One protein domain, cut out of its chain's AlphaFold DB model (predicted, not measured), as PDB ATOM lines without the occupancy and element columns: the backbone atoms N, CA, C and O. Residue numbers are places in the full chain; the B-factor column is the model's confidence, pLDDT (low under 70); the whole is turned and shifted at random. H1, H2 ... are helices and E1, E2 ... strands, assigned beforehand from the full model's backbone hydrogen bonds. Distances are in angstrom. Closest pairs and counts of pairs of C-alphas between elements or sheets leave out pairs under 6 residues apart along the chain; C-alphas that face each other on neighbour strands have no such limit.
ATOM      1  N   LEU A   2     -41.217  25.335 -50.304       59.72
ATOM      2  CA  LEU A   2     -40.919  26.530 -49.485       59.72
ATOM      3  C   LEU A   2     -41.068  26.263 -47.976       59.72
ATOM      4  O   LEU A   2     -40.101  26.432 -47.249       59.72
ATOM      5  N   ASP A   3     -42.193  25.688 -47.542       62.91
ATOM      6  CA  ASP A   3     -42.406  25.322 -46.127       62.91
ATOM      7  C   ASP A   3     -41.428  24.261 -45.584       62.91
ATOM      8  O   ASP A   3     -41.362  24.045 -44.383       62.91
ATOM      9  N   GLN A   4     -40.704  23.556 -46.462       66.50
ATOM     10  CA  GLN A   4     -39.717  22.538 -46.074       66.50
ATOM     11  C   GLN A   4     -38.298  23.106 -45.976       66.50
ATOM     12  O   GLN A   4     -37.442  22.472 -45.372       66.50
ATOM     13  N   ILE A   5     -38.045  24.248 -46.619       76.50
ATOM     14  CA  ILE A   5     -36.723  24.877 -46.691       76.50
ATOM     15  C   ILE A   5     -36.655  26.065 -45.737       76.50
ATOM     16  O   ILE A   5     -35.595  26.316 -45.181       76.50
ATOM     17  N   CYS A   6     -37.749  26.805 -45.544       82.25
ATOM     18  CA  CYS A   6     -37.779  27.932 -44.619       82.25
ATOM     19  C   CYS A   6     -37.591  27.452 -43.176       82.25
ATOM     20  O   CYS A   6     -38.265  26.524 -42.731       82.25
ATOM     21  N   VAL A   7     -36.694  28.112 -42.447       82.88
ATOM     22  CA  VAL A   7     -36.393  27.801 -41.048       82.88
ATOM     23  C   VAL A   7     -36.680  29.035 -40.205       82.88
ATOM     24  O   VAL A   7     -36.187  30.120 -40.496       82.88
ATOM     25  N   GLU A   8     -37.464  28.858 -39.144       77.31
ATOM     26  CA  GLU A   8     -37.664  29.865 -38.103       77.31
ATOM     27  C   GLU A   8     -37.135  29.305 -36.784       77.31
ATOM     28  O   GLU A   8     -37.847  28.627 -36.047       77.31
ATOM     29  N   TYR A   9     -35.860  29.569 -36.488       76.81
ATOM     30  CA  TYR A   9     -35.230  29.081 -35.266       76.81
ATOM     31  C   TYR A   9     -34.589  30.216 -34.480       76.81
ATOM     32  O   TYR A   9     -33.692  30.899 -34.969       76.81
ATOM     33  N   SER A  10     -35.029  30.417 -33.236       75.50
ATOM     34  CA  SER A  10     -34.634  31.582 -32.432       75.50
ATOM     35  C   SER A  10     -33.131  31.670 -32.159       75.50
ATOM     36  O   SER A  10     -32.613  32.767 -31.976       75.50
ATOM     37  N   GLU A  11     -32.428  30.535 -32.115       77.25
ATOM     38  CA  GLU A  11     -30.972  30.500 -31.910       77.25
ATOM     39  C   GLU A  11     -30.180  30.816 -33.190       77.25
ATOM     40  O   GLU A  11     -29.086  31.375 -33.115       77.25
ATOM     41  N   PHE A  12     -30.758  30.523 -34.360       82.50
ATOM     42  CA  PHE A  12     -30.168  30.750 -35.681       82.50
ATOM     43  C   PHE A  12     -31.019  31.744 -36.480       82.50
ATOM     44  O   PHE A  12     -31.394  31.488 -37.620       82.50
ATOM     45  N   SER A  13     -31.347  32.883 -35.862       85.00
ATOM     46  CA  SER A  13     -32.277  33.883 -36.407       85.00
ATOM     47  C   SER A  13     -31.869  34.474 -37.759       85.00
ATOM     48  O   SER A  13     -32.704  35.035 -38.458       85.00
ATOM     49  N   GLU A  14     -30.587  34.393 -38.122       87.31
ATOM     50  CA  GLU A  14     -30.083  34.894 -39.402       87.31
ATOM     51  C   GLU A  14     -30.149  33.829 -40.514       87.31
ATOM     52  O   GLU A  14     -29.947  34.151 -41.691       87.31
ATOM     53  N   VAL A  15     -30.443  32.571 -40.166       88.19
ATOM     54  CA  VAL A  15     -30.683  31.469 -41.104       88.19
ATOM     55  C   VAL A  15     -32.174  31.426 -41.417       88.19
ATOM     56  O   VAL A  15     -32.986  31.036 -40.589       88.19
ATOM     57  N   HIS A  16     -32.525  31.821 -42.635       88.94
ATOM     58  CA  HIS A  16     -33.917  31.914 -43.079       88.94
ATOM     59  C   HIS A  16     -34.360  30.668 -43.847       88.94
ATOM     60  O   HIS A  16     -35.552  30.414 -44.006       88.94
ATOM     61  N   GLY A  17     -33.405  29.882 -44.340       90.31
ATOM     62  CA  GLY A  17     -33.705  28.606 -44.958       90.31
ATOM     63  C   GLY A  17     -32.501  27.690 -45.061       90.31
ATOM     64  O   GLY A  17     -31.356  28.142 -45.080       90.31
ATOM     65  N   VAL A  18     -32.778  26.395 -45.113       91.88
ATOM     66  CA  VAL A  18     -31.783  25.330 -45.127       91.88
ATOM     67  C   VAL A  18     -32.190  24.289 -46.157       91.88
ATOM     68  O   VAL A  18     -33.328  23.825 -46.183       91.88
ATOM     69  N   LEU A  19     -31.248  23.916 -47.015       92.50
ATOM     70  CA  LEU A  19     -31.422  22.858 -47.997       92.50
ATOM     71  C   LEU A  19     -30.147  22.020 -48.049       92.50
ATOM     72  O   LEU A  19     -29.047  22.549 -48.177       92.50
ATOM     73  N   PHE A  20     -30.295  20.702 -47.980       93.12
ATOM     74  CA  PHE A  20     -29.173  19.777 -48.077       93.12
ATOM     75  C   PHE A  20     -29.339  18.876 -49.290       93.12
ATOM     76  O   PHE A  20     -30.428  18.342 -49.519       93.12
ATOM     77  N   LEU A  21     -28.257  18.701 -50.048       91.19
ATOM     78  CA  LEU A  21     -28.197  17.781 -51.175       91.19
ATOM     79  C   LEU A  21     -27.171  16.681 -50.914       91.19
ATOM     80  O   LEU A  21     -26.094  16.926 -50.371       91.19
ATOM     81  N   LEU A  22     -27.478  15.470 -51.366       90.62
ATOM     82  CA  LEU A  22     -26.521  14.374 -51.447       90.62
ATOM     83  C   LEU A  22     -26.574  13.773 -52.852       90.62
ATOM     84  O   LEU A  22     -27.606  13.242 -53.254       90.62
ATOM     85  N   ASN A  23     -25.472  13.855 -53.607       86.19
ATOM     86  CA  ASN A  23     -25.424  13.476 -55.031       86.19
ATOM     87  C   ASN A  23     -26.566  14.123 -55.854       86.19
ATOM     88  O   ASN A  23     -27.349  13.409 -56.485       86.19
ATOM     89  N   ASP A  24     -26.686  15.455 -55.805       80.12
ATOM     90  CA  ASP A  24     -27.718  16.248 -56.502       80.12
ATOM     91  C   ASP A  24     -29.173  15.976 -56.063       80.12
ATOM     92  O   ASP A  24     -30.125  16.396 -56.728       80.12
ATOM     93  N   GLN A  25     -29.374  15.264 -54.949       82.69
ATOM     94  CA  GLN A  25     -30.702  14.911 -54.448       82.69
ATOM     95  C   GLN A  25     -31.016  15.617 -53.139       82.69
ATOM     96  O   GLN A  25     -30.249  15.516 -52.185       82.69
ATOM     97  N   ILE A  26     -32.168  16.288 -53.089       87.19
ATOM     98  CA  ILE A  26     -32.669  16.962 -51.884       87.19
ATOM     99  C   ILE A  26     -32.878  15.932 -50.778       87.19
ATOM    100  O   ILE A  26     -33.485  14.898 -51.039       87.19
ATOM    101  N   LEU A  27     -32.418  16.236 -49.567       88.50
ATOM    102  CA  LEU A  27     -32.685  15.467 -48.353       88.50
ATOM    103  C   LEU A  27     -33.868  16.083 -47.601       88.50
ATOM    104  O   LEU A  27     -33.857  17.283 -47.324       88.50
ATOM    105  N   THR A  28     -34.875  15.279 -47.260       83.88
ATOM    106  CA  THR A  28     -36.012  15.717 -46.431       83.88
ATOM    107  C   THR A  28     -36.210  14.866 -45.184       83.88
ATOM    108  O   THR A  28     -36.829  15.335 -44.228       83.88
ATOM    109  N   ASP A  29     -35.659  13.652 -45.157       87.06
ATOM    110  CA  ASP A  29     -35.599  12.803 -43.976       87.06
ATOM    111  C   ASP A  29     -34.255  12.052 -43.867       87.06
ATOM    112  O   ASP A  29     -33.383  12.123 -44.734       87.06
ATOM    113  N   LEU A  30     -34.059  11.350 -42.746       89.44
ATOM    114  CA  LEU A  30     -32.836  10.583 -42.480       89.44
ATOM    115  C   LEU A  30     -32.670   9.377 -43.418       89.44
ATOM    116  O   LEU A  30     -31.544   8.986 -43.725       89.44
ATOM    117  N   GLN A  31     -33.783   8.785 -43.860       87.69
ATOM    118  CA  GLN A  31     -33.789   7.590 -44.701       87.69
ATOM    119  C   GLN A  31     -33.254   7.905 -46.101       87.69
ATOM    120  O   GLN A  31     -32.607   7.053 -46.706       87.69
ATOM    121  N   ASP A  32     -33.457   9.130 -46.585       88.12
ATOM    122  CA  ASP A  32     -32.927   9.586 -47.870       88.12
ATOM    123  C   ASP A  32     -31.407   9.404 -47.975       88.12
ATOM    124  O   ASP A  32     -30.897   8.948 -49.001       88.12
ATOM    125  N   ILE A  33     -30.674   9.713 -46.899       90.44
ATOM    126  CA  ILE A  33     -29.212   9.574 -46.845       90.44
ATOM    127  C   ILE A  33     -28.814   8.106 -47.033       90.44
ATOM    128  O   ILE A  33     -27.928   7.792 -47.837       90.44
ATOM    129  N   ASP A  34     -29.486   7.202 -46.322       89.81
ATOM    130  CA  ASP A  34     -29.240   5.766 -46.419       89.81
ATOM    131  C   ASP A  34     -29.579   5.221 -47.808       89.81
ATOM    132  O   ASP A  34     -28.767   4.502 -48.400       89.81
ATOM    133  N   ASP A  35     -30.732   5.604 -48.358       86.00
ATOM    134  CA  ASP A  35     -31.215   5.157 -49.665       86.00
ATOM    135  C   ASP A  35     -30.262   5.604 -50.793       86.00
ATOM    136  O   ASP A  35     -29.883   4.803 -51.660       86.00
ATOM    137  N   ILE A  36     -29.802   6.862 -50.759       86.06
ATOM    138  CA  ILE A  36     -28.837   7.411 -51.727       86.06
ATOM    139  C   ILE A  36     -27.505   6.676 -51.630       86.06
ATOM    140  O   ILE A  36     -26.952   6.223 -52.639       86.06
ATOM    141  N   LEU A  37     -26.968   6.528 -50.420       88.06
ATOM    142  CA  LEU A  37     -25.666   5.903 -50.241       88.06
ATOM    143  C   LEU A  37     -25.719   4.400 -50.524       88.06
ATOM    144  O   LEU A  37     -24.724   3.836 -50.985       88.06
ATOM    145  N   GLN A  38     -26.844   3.723 -50.293       86.81
ATOM    146  CA  GLN A  38     -27.023   2.329 -50.701       86.81
ATOM    147  C   GLN A  38     -26.914   2.169 -52.225       86.81
ATOM    148  O   GLN A  38     -26.337   1.182 -52.687       86.81
ATOM    149  N   ARG A  39     -27.411   3.144 -52.997       80.12
ATOM    150  CA  ARG A  39     -27.335   3.152 -54.464       80.12
ATOM    151  C   ARG A  39     -25.947   3.530 -54.985       80.12
ATOM    152  O   ARG A  39     -25.377   2.795 -55.787       80.12
ATOM    153  N   ASP A  40     -25.405   4.659 -54.535       75.50
ATOM    154  CA  ASP A  40     -24.243   5.295 -55.175       75.50
ATOM    155  C   ASP A  40     -22.906   4.948 -54.505       75.50
ATOM    156  O   ASP A  40     -21.843   5.345 -54.984       75.50
ATOM    157  N   THR A  41     -22.938   4.171 -53.414       78.56
ATOM    158  CA  THR A  41     -21.827   3.752 -52.531       78.56
ATOM    159  C   THR A  41     -21.096   4.883 -51.809       78.56
ATOM    160  O   THR A  41     -20.817   4.735 -50.613       78.56
ATOM    161  N   LYS A  42     -20.843   6.002 -52.501       87.00
ATOM    162  CA  LYS A  42     -20.251   7.234 -51.990       87.00
ATOM    163  C   LYS A  42     -21.094   8.473 -52.324       87.00
ATOM    164  O   LYS A  42     -21.646   8.564 -53.421       87.00
ATOM    165  N   GLY A  43     -21.123   9.441 -51.409       87.12
ATOM    166  CA  GLY A  43     -21.909  10.676 -51.534       87.12
ATOM    167  C   GLY A  43     -21.063  11.944 -51.672       87.12
ATOM    168  O   GLY A  43     -20.020  12.057 -51.036       87.12
ATOM    169  N   LEU A  44     -21.502  12.892 -52.496       90.25
ATOM    170  CA  LEU A  44     -21.078  14.292 -52.451       90.25
ATOM    171  C   LEU A  44     -22.143  15.066 -51.672       90.25
ATOM    172  O   LEU A  44     -23.293  15.086 -52.106       90.25
ATOM    173  N   PHE A  45     -21.776  15.619 -50.519       93.75
ATOM    174  CA  PHE A  45     -22.702  16.325 -49.636       93.75
ATOM    175  C   PHE A  45     -22.579  17.836 -49.840       93.75
ATOM    176  O   PHE A  45     -21.476  18.384 -49.775       93.75
ATOM    177  N   GLU A  46     -23.700  18.501 -50.098       93.81
ATOM    178  CA  GLU A  46     -23.766  19.939 -50.347       93.81
ATOM    179  C   GLU A  46     -24.785  20.585 -49.417       93.81
ATOM    180  O   GLU A  46     -25.891  20.074 -49.217       93.81
ATOM    181  N   LEU A  47     -24.407  21.724 -48.846       94.94
ATOM    182  CA  LEU A  47     -25.194  22.438 -47.862       94.94
ATOM    183  C   LEU A  47     -25.521  23.829 -48.365       94.94
ATOM    184  O   LEU A  47     -24.618  24.591 -48.685       94.94
ATOM    185  N   TYR A  48     -26.798  24.180 -48.367       93.62
ATOM    186  CA  TYR A  48     -27.286  25.483 -48.785       93.62
ATOM    187  C   TYR A  48     -27.943  26.172 -47.593       93.62
ATOM    188  O   TYR A  48     -28.944  25.690 -47.061       93.62
ATOM    189  N   PHE A  49     -27.391  27.313 -47.189       92.62
ATOM    190  CA  PHE A  49     -27.959  28.157 -46.138       92.62
ATOM    191  C   PHE A  49     -28.401  29.489 -46.734       92.62
ATOM    192  O   PHE A  49     -27.590  30.229 -47.290       92.62
ATOM    193  N   LEU A  50     -29.693  29.787 -46.617       90.88
ATOM    194  CA  LEU A  50     -30.308  31.023 -47.080       90.88
ATOM    195  C   LEU A  50     -30.288  32.075 -45.971       90.88
ATOM    196  O   LEU A  50     -30.718  31.824 -44.843       90.88
ATOM    197  N   THR A  51     -29.855  33.283 -46.313       88.06
ATOM    198  CA  THR A  51     -29.891  34.439 -45.419       88.06
ATOM    199  C   THR A  51     -30.250  35.720 -46.169       88.06
ATOM    200  O   THR A  51     -30.008  35.859 -47.370       88.06
ATOM    201  N   THR A  52     -30.832  36.675 -45.451       84.94
ATOM    202  CA  THR A  52     -30.945  38.081 -45.872       84.94
ATOM    203  C   THR A  52     -30.005  38.984 -45.070       84.94
ATOM    204  O   THR A  52     -30.031  40.203 -45.223       84.94
ATOM    205  N   SER A  53     -29.202  38.408 -44.170       77.25
ATOM    206  CA  SER A  53     -28.290  39.155 -43.315       77.25
ATOM    207  C   SER A  53     -27.063  39.600 -44.088       77.25
ATOM    208  O   SER A  53     -26.424  38.819 -44.790       77.25
ATOM    209  N   HIS A  54     -26.678  40.853 -43.885       70.25
ATOM    210  CA  HIS A  54     -25.421  41.404 -44.393       70.25
ATOM    211  C   HIS A  54     -24.363  41.526 -43.285       70.25
ATOM    212  O   HIS A  54     -23.366  42.229 -43.446       70.25
ATOM    213  N   THR A  55     -24.605  40.907 -42.125       67.12
ATOM    214  CA  THR A  55     -23.791  41.082 -40.917       67.12
ATOM    215  C   THR A  55     -22.896  39.873 -40.647       67.12
ATOM    216  O   THR A  55     -23.179  38.754 -41.070       67.12
ATOM    217  N   GLY A  56     -21.830  40.079 -39.864       72.88
ATOM    218  CA  GLY A  56     -20.999  38.983 -39.348       72.88
ATOM    219  C   GLY A  56     -21.732  38.047 -38.375       72.88
ATOM    220  O   GLY A  56     -21.194  36.996 -38.038       72.88
ATOM    221  N   ASN A  57     -22.954  38.387 -37.945       83.06
ATOM    222  CA  ASN A  57     -23.733  37.560 -37.023       83.06
ATOM    223  C   ASN A  57     -24.156  36.235 -37.666       83.06
ATOM    224  O   ASN A  57     -24.151  35.216 -36.983       83.06
ATOM    225  N   PHE A  58     -24.453  36.222 -38.972       87.50
ATOM    226  CA  PHE A  58     -24.740  34.980 -39.699       87.50
ATOM    227  C   PHE A  58     -23.548  34.015 -39.647       87.50
ATOM    228  O   PHE A  58     -23.715  32.841 -39.333       87.50
ATOM    229  N   VAL A  59     -22.333  34.527 -39.883       88.75
ATOM    230  CA  VAL A  59     -21.096  33.734 -39.800       88.75
ATOM    231  C   VAL A  59     -20.929  33.159 -38.395       88.75
ATOM    232  O   VAL A  59     -20.722  31.961 -38.259       88.75
ATOM    233  N   GLN A  60     -21.089  33.984 -37.355       88.31
ATOM    234  CA  GLN A  60     -20.979  33.533 -35.962       88.31
ATOM    235  C   GLN A  60     -22.012  32.454 -35.613       88.31
ATOM    236  O   GLN A  60     -21.677  31.475 -34.951       88.31
ATOM    237  N   GLN A  61     -23.260  32.618 -36.059       89.38
ATOM    238  CA  GLN A  61     -24.325  31.639 -35.845       89.38
ATOM    239  C   GLN A  61     -24.028  30.313 -36.555       89.38
ATOM    240  O   GLN A  61     -24.191  29.254 -35.952       89.38
ATOM    241  N   LEU A  62     -23.550  30.363 -37.802       89.69
ATOM    242  CA  LEU A  62     -23.217  29.162 -38.560       89.69
ATOM    243  C   LEU A  62     -21.986  28.452 -37.982       89.69
ATOM    244  O   LEU A  62     -21.999  27.237 -37.844       89.69
ATOM    245  N   GLU A  63     -20.945  29.176 -37.571       91.19
ATOM    246  CA  GLU A  63     -19.794  28.557 -36.900       91.19
ATOM    247  C   GLU A  63     -20.210  27.867 -35.599       91.19
ATOM    248  O   GLU A  63     -19.864  26.705 -35.387       91.19
ATOM    249  N   LYS A  64     -21.029  28.540 -34.780       88.88
ATOM    250  CA  LYS A  64     -21.564  27.967 -33.542       88.88
ATOM    251  C   LYS A  64     -22.374  26.692 -33.800       88.88
ATOM    252  O   LYS A  64     -22.185  25.708 -33.094       88.88
ATOM    253  N   LEU A  65     -23.226  26.681 -34.832       88.88
ATOM    254  CA  LEU A  65     -24.013  25.502 -35.220       88.88
ATOM    255  C   LEU A  65     -23.131  24.263 -35.423       88.88
ATOM    256  O   LEU A  65     -23.463  23.182 -34.943       88.88
ATOM    257  N   PHE A  66     -22.019  24.411 -36.145       88.69
ATOM    258  CA  PHE A  66     -21.127  23.288 -36.439       88.69
ATOM    259  C   PHE A  66     -20.251  22.907 -35.240       88.69
ATOM    260  O   PHE A  66     -19.949  21.728 -35.069       88.69
ATOM    261  N   GLU A  67     -19.873  23.860 -34.382       86.62
ATOM    262  CA  GLU A  67     -19.158  23.557 -33.135       86.62
ATOM    263  C   GLU A  67     -20.020  22.776 -32.134       86.62
ATOM    264  O   GLU A  67     -19.520  21.848 -31.497       86.62
ATOM    265  N   ASP A  68     -21.312  23.098 -32.059       84.62
ATOM    266  CA  ASP A  68     -22.260  22.504 -31.113       84.62
ATOM    267  C   ASP A  68     -23.093  21.354 -31.725       84.62
ATOM    268  O   ASP A  68     -24.014  20.842 -31.081       84.62
ATOM    269  N   LEU A  69     -22.778  20.897 -32.945       82.62
ATOM    270  CA  LEU A  69     -23.588  19.922 -33.698       82.62
ATOM    271  C   LEU A  69     -23.828  18.602 -32.929       82.62
ATOM    272  O   LEU A  69     -24.907  18.006 -32.995       82.62
ATOM    273  N   ASP A  70     -22.828  18.157 -32.165       71.56
ATOM    274  CA  ASP A  70     -22.894  16.936 -31.352       71.56
ATOM    275  C   ASP A  70     -23.667  17.130 -30.033       71.56
ATOM    276  O   ASP A  70     -24.190  16.161 -29.478       71.56
ATOM    277  N   VAL A  71     -23.747  18.367 -29.531       68.38
ATOM    278  CA  VAL A  71     -24.294  18.722 -28.206       68.38
ATOM    279  C   VAL A  71     -25.751  19.188 -28.293       68.38
ATOM    280  O   VAL A  71     -26.506  19.058 -27.332       68.38
ATOM    281  N   THR A  72     -26.164  19.711 -29.445       63.00
ATOM    282  CA  THR A  72     -27.500  20.278 -29.640       63.00
ATOM    283  C   THR A  72     -28.550  19.157 -29.712       63.00
ATOM    284  O   THR A  72     -28.605  18.404 -30.682       63.00
ATOM    285  N   GLU A  73     -29.400  19.025 -28.685       57.41
ATOM    286  CA  GLU A  73     -30.484  18.018 -28.611       57.41
ATOM    287  C   GLU A  73     -31.802  18.473 -29.279       57.41
ATOM    288  O   GLU A  73     -32.840  17.829 -29.123       57.41
ATOM    289  N   ASN A  74     -31.797  19.590 -30.011       58.41
ATOM    290  CA  ASN A  74     -33.030  20.257 -30.426       58.41
ATOM    291  C   ASN A  74     -33.715  19.594 -31.635       58.41
ATOM    292  O   ASN A  74     -33.099  19.359 -32.669       58.41
ATOM    293  N   GLY A  75     -35.021  19.342 -31.482       62.50
ATOM    294  CA  GLY A  75     -35.871  18.541 -32.374       62.50
ATOM    295  C   GLY A  75     -36.388  19.233 -33.639       62.50
ATOM    296  O   GLY A  75     -37.555  19.055 -33.983       62.50
ATOM    297  N   GLU A  76     -35.551  20.022 -34.315       78.75
ATOM    298  CA  GLU A  76     -35.846  20.501 -35.673       78.75
ATOM    299  C   GLU A  76     -35.388  19.456 -36.699       78.75
ATOM    300  O   GLU A  76     -34.227  19.049 -36.706       78.75
ATOM    301  N   GLY A  77     -36.273  19.051 -37.614       83.25
ATOM    302  CA  GLY A  77     -35.993  17.940 -38.535       83.25
ATOM    303  C   GLY A  77     -34.764  18.152 -39.431       83.25
ATOM    304  O   GLY A  77     -34.057  17.199 -39.743       83.25
ATOM    305  N   TRP A  78     -34.455  19.398 -39.808       87.19
ATOM    306  CA  TRP A  78     -33.266  19.700 -40.610       87.19
ATOM    307  C   TRP A  78     -31.959  19.544 -39.810       87.19
ATOM    308  O   TRP A  78     -30.954  19.110 -40.375       87.19
ATOM    309  N   LEU A  79     -31.958  19.828 -38.499       88.62
ATOM    310  CA  LEU A  79     -30.788  19.606 -37.637       88.62
ATOM    311  C   LEU A  79     -30.475  18.117 -37.528       88.62
ATOM    312  O   LEU A  79     -29.309  17.734 -37.601       88.62
ATOM    313  N   ASP A  80     -31.502  17.273 -37.418       88.38
ATOM    314  CA  ASP A  80     -31.330  15.821 -37.389       88.38
ATOM    315  C   ASP A  80     -30.697  15.304 -38.689       88.38
ATOM    316  O   ASP A  80     -29.767  14.494 -38.640       88.38
ATOM    317  N   ILE A  81     -31.135  15.814 -39.847       90.69
ATOM    318  CA  ILE A  81     -30.541  15.484 -41.153       90.69
ATOM    319  C   ILE A  81     -29.073  15.900 -41.196       90.69
ATOM    320  O   ILE A  81     -28.223  15.086 -41.560       90.69
ATOM    321  N   LEU A  82     -28.758  17.136 -40.792       91.69
ATOM    322  CA  LEU A  82     -27.383  17.634 -40.774       91.69
ATOM    323  C   LEU A  82     -26.496  16.782 -39.857       91.69
ATOM    324  O   LEU A  82     -25.433  16.330 -40.274       91.69
ATOM    325  N   ARG A  83     -26.949  16.502 -38.631       90.12
ATOM    326  CA  ARG A  83     -26.232  15.668 -37.653       90.12
ATOM    327  C   ARG A  83     -25.972  14.269 -38.182       90.12
ATOM    328  O   ARG A  83     -24.866  13.747 -38.053       90.12
ATOM    329  N   TYR A  84     -26.980  13.656 -38.792       91.56
ATOM    330  CA  TYR A  84     -26.845  12.317 -39.337       91.56
ATOM    331  C   TYR A  84     -25.894  12.284 -40.538       91.56
ATOM    332  O   TYR A  84     -24.990  11.441 -40.574       91.56
ATOM    333  N   ALA A  85     -26.018  13.241 -41.463       91.00
ATOM    334  CA  ALA A  85     -25.131  13.382 -42.616       91.00
ATOM    335  C   ALA A  85     -23.668  13.612 -42.203       91.00
ATOM    336  O   ALA A  85     -22.763  13.014 -42.783       91.00
ATOM    337  N   MET A  86     -23.442  14.423 -41.167       89.94
ATOM    338  CA  MET A  86     -22.125  14.732 -40.598       89.94
ATOM    339  C   MET A  86     -21.650  13.685 -39.570       89.94
ATOM    340  O   MET A  86     -20.618  13.866 -38.926       89.94
ATOM    341  N   SER A  87     -22.368  12.573 -39.382       90.94
ATOM    342  CA  SER A  87     -21.946  11.525 -38.450       90.94
ATOM    343  C   SER A  87     -20.748  10.743 -38.995       90.94
ATOM    344  O   SER A  87     -20.622  10.515 -40.200       90.94
ATOM    345  N   ARG A  88     -19.883  10.231 -38.105       88.25
ATOM    346  CA  ARG A  88     -18.672   9.476 -38.502       88.25
ATOM    347  C   ARG A  88     -18.955   8.351 -39.503       88.25
ATOM    348  O   ARG A  88     -18.166   8.137 -40.417       88.25
ATOM    349  N   ASN A  89     -20.070   7.639 -39.342       88.75
ATOM    350  CA  ASN A  89     -20.434   6.526 -40.220       88.75
ATOM    351  C   ASN A  89     -20.748   6.991 -41.647       88.75
ATOM    352  O   ASN A  89     -20.378   6.309 -42.602       88.75
ATOM    353  N   ILE A  90     -21.408   8.142 -41.788       91.56
ATOM    354  CA  ILE A  90     -21.784   8.701 -43.086       91.56
ATOM    355  C   ILE A  90     -20.601   9.427 -43.732       91.56
ATOM    356  O   ILE A  90     -20.332   9.198 -44.912       91.56
ATOM    357  N   MET A  91     -19.817  10.184 -42.959       89.81
ATOM    358  CA  MET A  91     -18.622  10.887 -43.449       89.81
ATOM    359  C   MET A  91     -17.598   9.947 -44.102       89.81
ATOM    360  O   MET A  91     -17.011  10.278 -45.129       89.81
ATOM    361  N   LEU A  92     -17.417   8.728 -43.573       89.19
ATOM    362  CA  LEU A  92     -16.541   7.709 -44.181       89.19
ATOM    363  C   LEU A  92     -16.969   7.312 -45.606       89.19
ATOM    364  O   LEU A  92     -16.177   6.764 -46.380       89.19
ATOM    365  N   ARG A  93     -18.227   7.580 -45.955       91.12
ATOM    366  CA  ARG A  93     -18.822   7.291 -47.257       91.12
ATOM    367  C   ARG A  93     -18.829   8.508 -48.177       91.12
ATOM    368  O   ARG A  93     -19.326   8.399 -49.294       91.12
ATOM    369  N   TRP A  94     -18.261   9.645 -47.791       91.56
ATOM    370  CA  TRP A  94     -18.168  10.782 -48.698       91.56
ATOM    371  C   TRP A  94     -17.114  10.573 -49.795       91.56
ATOM    372  O   TRP A  94     -16.099   9.882 -49.618       91.56
ATOM    373  N   LYS A  95     -17.386  11.139 -50.978       88.44
ATOM    374  CA  LYS A  95     -16.432  11.219 -52.096       88.44
ATOM    375  C   LYS A  95     -15.293  12.195 -51.787       88.44
ATOM    376  O   LYS A  95     -14.178  11.949 -52.234       88.44
ATOM    377  N   GLY A  96     -15.575  13.241 -51.014       88.44
ATOM    378  CA  GLY A  96     -14.643  14.264 -50.543       88.44
ATOM    379  C   GLY A  96     -15.321  15.153 -49.499       88.44
ATOM    380  O   GLY A  96     -16.454  14.864 -49.107       88.44
ATOM    381  N   ASP A  97     -14.641  16.213 -49.069       90.12
ATOM    382  CA  ASP A  97     -15.197  17.159 -48.097       90.12
ATOM    383  C   ASP A  97     -16.440  17.868 -48.664       90.12
ATOM    384  O   ASP A  97     -16.499  18.145 -49.871       90.12
ATOM    385  N   PRO A  98     -17.444  18.160 -47.823       93.69
ATOM    386  CA  PRO A  98     -18.712  18.722 -48.251       93.69
ATOM    387  C   PRO A  98     -18.533  20.120 -48.838       93.69
ATOM    388  O   PRO A  98     -17.531  20.792 -48.594       93.69
ATOM    389  N   ARG A  99     -19.517  20.570 -49.611       92.81
ATOM    390  CA  ARG A  99     -19.558  21.939 -50.139       92.81
ATOM    391  C   ARG A  99     -20.565  22.761 -49.364       92.81
ATOM    392  O   ARG A  99     -21.657  22.277 -49.079       92.81
ATOM    393  N   LEU A 100     -20.209  23.997 -49.049       93.50
ATOM    394  CA  LEU A 100     -21.108  24.947 -48.410       93.50
ATOM    395  C   LEU A 100     -21.430  26.074 -49.387       93.50
ATOM    396  O   LEU A 100     -20.543  26.796 -49.822       93.50
ATOM    397  N   SER A 101     -22.704  26.270 -49.672       91.56
ATOM    398  CA  SER A 101     -23.217  27.371 -50.469       91.56
ATOM    399  C   SER A 101     -24.036  28.300 -49.582       91.56
ATOM    400  O   SER A 101     -25.044  27.912 -48.988       91.56
ATOM    401  N   VAL A 102     -23.612  29.557 -49.483       90.25
ATOM    402  CA  VAL A 102     -24.354  30.575 -48.733       90.25
ATOM    403  C   VAL A 102     -25.169  31.394 -49.718       90.25
ATOM    404  O   VAL A 102     -24.615  32.166 -50.500       90.25
ATOM    405  N   VAL A 103     -26.488  31.219 -49.678       89.12
ATOM    406  CA  VAL A 103     -27.428  31.918 -50.549       89.12
ATOM    407  C   VAL A 103     -27.841  33.222 -49.880       89.12
ATOM    408  O   VAL A 103     -28.541  33.225 -48.872       89.12
ATOM    409  N   LEU A 104     -27.416  34.343 -50.450       87.00
ATOM    410  CA  LEU A 104     -27.783  35.673 -49.988       87.00
ATOM    411  C   LEU A 104     -28.775  36.300 -50.956       87.00
ATOM    412  O   LEU A 104     -28.435  36.534 -52.118       87.00
ATOM    413  N   TYR A 105     -29.955  36.663 -50.464       84.12
ATOM    414  CA  TYR A 105     -30.799  37.607 -51.186       84.12
ATOM    415  C   TYR A 105     -30.382  39.042 -50.847       84.12
ATOM    416  O   TYR A 105     -30.427  39.451 -49.688       84.12
ATOM    417  N   ASP A 106     -29.979  39.811 -51.859       78.88
ATOM    418  CA  ASP A 106     -29.579  41.210 -51.708       78.88
ATOM    419  C   ASP A 106     -30.159  42.066 -52.835       78.88
ATOM    420  O   ASP A 106     -29.719  42.008 -53.985       78.88
ATOM    421  N   GLY A 107     -31.136  42.905 -52.493       67.00
ATOM    422  CA  GLY A 107     -31.752  43.834 -53.438       67.00
ATOM    423  C   GLY A 107     -30.852  45.005 -53.848       67.00
ATOM    424  O   GLY A 107     -31.141  45.646 -54.857       67.00
ATOM    425  N   GLU A 108     -29.781  45.292 -53.096       68.31
ATOM    426  CA  GLU A 108     -28.968  46.509 -53.251       68.31
ATOM    427  C   GLU A 108     -27.620  46.275 -53.946       68.31
ATOM    428  O   GLU A 108     -26.927  47.233 -54.287       68.31
ATOM    429  N   GLY A 109     -27.240  45.023 -54.208       64.50
ATOM    430  CA  GLY A 109     -26.061  44.721 -55.014       64.50
ATOM    431  C   GLY A 109     -24.714  44.886 -54.292       64.50
ATOM    432  O   GLY A 109     -23.688  44.941 -54.962       64.50
ATOM    433  N   ARG A 110     -24.662  44.833 -52.958       67.88
ATOM    434  CA  ARG A 110     -23.440  44.952 -52.139       67.88
ATOM    435  C   ARG A 110     -22.487  43.761 -52.294       67.88
ATOM    436  O   ARG A 110     -22.931  42.615 -52.335       67.88
ATOM    437  N   GLU A 111     -21.180  44.008 -52.383       62.47
ATOM    438  CA  GLU A 111     -20.174  42.940 -52.280       62.47
ATOM    439  C   GLU A 111     -20.057  42.490 -50.823       62.47
ATOM    440  O   GLU A 111     -19.809  43.303 -49.932       62.47
ATOM    441  N   ILE A 112     -20.252  41.195 -50.581       66.19
ATOM    442  CA  ILE A 112     -20.109  40.586 -49.259       66.19
ATOM    443  C   ILE A 112     -19.144  39.420 -49.390       66.19
ATOM    444  O   ILE A 112     -19.356  38.509 -50.188       66.19
ATOM    445  N   ALA A 113     -18.081  39.469 -48.595       68.12
ATOM    446  CA  ALA A 113     -17.166  38.362 -48.397       68.12
ATOM    447  C   ALA A 113     -17.464  37.733 -47.033       68.12
ATOM    448  O   ALA A 113     -17.425  38.413 -46.003       68.12
ATOM    449  N   TRP A 114     -17.766  36.438 -47.022       78.62
ATOM    450  CA  TRP A 114     -17.975  35.704 -45.781       78.62
ATOM    451  C   TRP A 114     -16.628  35.389 -45.129       78.62
ATOM    452  O   TRP A 114     -15.850  34.569 -45.618       78.62
ATOM    453  N   ASN A 115     -16.342  36.041 -44.003       84.44
ATOM    454  CA  ASN A 115     -15.094  35.852 -43.267       84.44
ATOM    455  C   ASN A 115     -15.223  34.727 -42.233       84.44
ATOM    456  O   ASN A 115     -15.245  34.987 -41.034       84.44
ATOM    457  N   PHE A 116     -15.301  33.482 -42.707       87.12
ATOM    458  CA  PHE A 116     -15.235  32.295 -41.847       87.12
ATOM    459  C   PHE A 116     -13.823  32.080 -41.281       87.12
ATOM    460  O   PHE A 116     -12.821  32.370 -41.949       87.12
ATOM    461  N   SER A 117     -13.743  31.531 -40.070       90.25
ATOM    462  CA  SER A 117     -12.504  31.090 -39.430       90.25
ATOM    463  C   SER A 117     -11.839  29.952 -40.207       90.25
ATOM    464  O   SER A 117     -12.495  29.152 -40.879       90.25
ATOM    465  N   ASP A 118     -10.515  29.833 -40.092       87.88
ATOM    466  CA  ASP A 118      -9.765  28.769 -40.774       87.88
ATOM    467  C   ASP A 118     -10.178  27.372 -40.287       87.88
ATOM    468  O   ASP A 118     -10.224  26.423 -41.067       87.88
ATOM    469  N   LYS A 119     -10.545  27.252 -39.003       88.44
ATOM    470  CA  LYS A 119     -11.076  26.010 -38.428       88.44
ATOM    471  C   LYS A 119     -12.358  25.580 -39.142       88.44
ATOM    472  O   LYS A 119     -12.480  24.404 -39.467       88.44
ATOM    473  N   PHE A 120     -13.274  26.517 -39.389       88.69
ATOM    474  CA  PHE A 120     -14.534  26.248 -40.072       88.69
ATOM    475  C   PHE A 120     -14.324  25.932 -41.556       88.69
ATOM    476  O   PHE A 120     -14.873  24.960 -42.066       88.69
ATOM    477  N   LYS A 121     -13.460  26.692 -42.241       88.62
ATOM    478  CA  LYS A 121     -13.130  26.453 -43.658       88.62
ATOM    479  C   LYS A 121     -12.607  25.043 -43.918       88.62
ATOM    480  O   LYS A 121     -12.953  24.459 -44.935       88.62
ATOM    481  N   ASN A 122     -11.840  24.475 -42.987       88.94
ATOM    482  CA  ASN A 122     -11.285  23.123 -43.115       88.94
ATOM    483  C   ASN A 122     -12.336  21.999 -43.118       88.94
ATOM    484  O   ASN A 122     -11.974  20.847 -43.334       88.94
ATOM    485  N   TRP A 123     -13.607  22.296 -42.835       86.50
ATOM    486  CA  TRP A 123     -14.684  21.304 -42.886       86.50
ATOM    487  C   TRP A 123     -15.254  21.135 -44.292       86.50
ATOM    488  O   TRP A 123     -16.003  20.189 -44.519       86.50
ATOM    489  N   PHE A 124     -14.917  22.033 -45.222       91.38
ATOM    490  CA  PHE A 124     -15.518  22.089 -46.545       91.38
ATOM    491  C   PHE A 124     -14.447  22.095 -47.633       91.38
ATOM    492  O   PHE A 124     -13.378  22.683 -47.476       91.38
ATOM    493  N   SER A 125     -14.756  21.471 -48.767       90.62
ATOM    494  CA  SER A 125     -13.910  21.564 -49.961       90.62
ATOM    495  C   SER A 125     -14.000  22.943 -50.613       90.62
ATOM    496  O   SER A 125     -13.024  23.426 -51.184       90.62
ATOM    497  N   GLU A 126     -15.169  23.578 -50.518       87.31
ATOM    498  CA  GLU A 126     -15.473  24.876 -51.104       87.31
ATOM    499  C   GLU A 126     -16.560  25.586 -50.285       87.31
ATOM    500  O   GLU A 126     -17.487  24.941 -49.782       87.31
ATOM    501  N   ILE A 127     -16.436  26.911 -50.160       88.81
ATOM    502  CA  ILE A 127     -17.475  27.785 -49.605       88.81
ATOM    503  C   ILE A 127     -17.857  28.802 -50.684       88.81
ATOM    504  O   ILE A 127     -17.113  29.755 -50.918       88.81
ATOM    505  N   ASP A 128     -19.001  28.592 -51.330       84.19
ATOM    506  CA  ASP A 128     -19.462  29.383 -52.472       84.19
ATOM    507  C   ASP A 128     -20.541  30.412 -52.068       84.19
ATOM    508  O   ASP A 128     -21.602  30.045 -51.547       84.19
ATOM    509  N   PRO A 129     -20.310  31.722 -52.270       85.12
ATOM    510  CA  PRO A 129     -21.332  32.741 -52.070       85.12
ATOM    511  C   PRO A 129     -22.279  32.844 -53.280       85.12
ATOM    512  O   PRO A 129     -21.944  33.413 -54.319       85.12
ATOM    513  N   ILE A 130     -23.532  32.416 -53.108       86.00
ATOM    514  CA  ILE A 130     -24.580  32.555 -54.127       86.00
ATOM    515  C   ILE A 130     -25.391  33.819 -53.860       86.00
ATOM    516  O   ILE A 130     -26.245  33.866 -52.977       86.00
ATOM    517  N   LYS A 131     -25.178  34.856 -54.667       83.88
ATOM    518  CA  LYS A 131     -25.947  36.101 -54.564       83.88
ATOM    519  C   LYS A 131     -27.168  36.108 -55.475       83.88
ATOM    520  O   LYS A 131     -27.031  35.974 -56.692       83.88
ATOM    521  N   ILE A 132     -28.340  36.347 -54.900       85.75
ATOM    522  CA  ILE A 132     -29.605  36.523 -55.610       85.75
ATOM    523  C   ILE A 132     -30.028  37.985 -55.484       85.75
ATOM    524  O   ILE A 132     -30.451  38.433 -54.423       85.75
ATOM    525  N   ASP A 133     -29.910  38.732 -56.578       84.38
ATOM    526  CA  ASP A 133     -30.486  40.071 -56.681       84.38
ATOM    527  C   ASP A 133     -31.904  40.022 -57.276       84.38
ATOM    528  O   ASP A 133     -32.413  38.964 -57.666       84.38
TER     529      ASP A 133
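What this domain is: This is residues 2 to 133 of the 586 residues of an uncharacterized protein of Lachnospiraceae bacterium (UniProt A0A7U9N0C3). A twisted sheet of four strands makes a wall. H4 packs across one face over E1 and E2, with H3 and H6 standing farther off on that side, while the other face is bare but for H1 beside the E1 edge. H2 lies past one end of the sheet, and the long link of residues 106 to 117 loops out past the other. The 132 printed residues hold six named helices and four named strands, in the order H1 E1 H2 E2 H3 H4 H5 E3 H6 E4; the class is mixed, helices and strands, and the sheet's order is E1 E2 E3 E4, also mixed, with E1 antiparallel to E2 and the others parallel. The whole is compact, with a radius of gyration of the C-alphas of 14.6 A, and spans 44 by 29 by 28 A.

How they stand to each other: Begin at H1, residues 2 to 5, which is on the sheet over none of its strands, at a height of 4.1 A, only just above the sheet's level; its Ile 5 and Gly 17 of E1, residues 17 to 22, have the closest C-alphas, 5.1 A apart. H2, residues 30 to 40, only grazes the sheet with its residues 32 to 37. Look next at E2, residues 45 to 51, antiparallel to E1: N 19 and O 48 are 2.9 A apart, within hydrogen-bond range. H3, residues 56 to 67, is not on the sheet. H4, residues 77 to 85, is on the face opposite to H1, at a height of 9.7 A, over E1 and only just over E2 with 3 C-alphas, and slantwise to the strands, at 34 degrees to E1 on the local plane. H4 and H2 touch, closest at the C-alphas of Ile 81 and Leu 30, 5.6 A apart. H5, residues 88 to 91, is close to H4 but not clearly touching, with the C-alphas of Met 91 and Ala 85 closest at 7.0 A. E3, residues 99 to 105, is parallel to E2, with N 101 and O 47 2.7 A apart; E2, H3 H4 H5 and E3 form a strand-helix-strand unit, two parallel neighbour strands with helices between. H6, residues 118 to 121, is close to H3 but not clearly touching, with the C-alphas of Phe 120 and Glu 63 closest at 6.6 A. E4, residues 126 to 132, is parallel to E3, with N 102 and O 128 2.9 A apart; E3, H6 and E4 form a second unit, with a right-handed crossover. Every O i to N i+4 pair is within hydrogen-bond range in H3 and H4, and 6 of 7 in H2; H1, H5 and H6 are too short for such a pair.

Where its parts are: Find C-alpha 2 at (-40.919, 26.530, -49.485), where H1 begins. E1 runs 17.2 A, H2 16.2 A and E2 19.9 A. H3 begins at C-alpha 56, (-20.999, 38.983, -39.348), and runs 16.7 A; H4 runs 12.5 A, E3 19.3 A. E4 runs 18.9 A to C-alpha 132 at (-29.605, 36.523, -55.610).

The domain as a whole: The two C-alphas farthest apart are those of Gln 38 and Glu 108, 44.3 A. The printed part has no cut, and the links H1 to E1 and E3 to H6 are long. Mean pLDDT of the printed part is 84.1; look for values under 70 at residues 2 to 4, 55, 71 to 75 and 107 to 113.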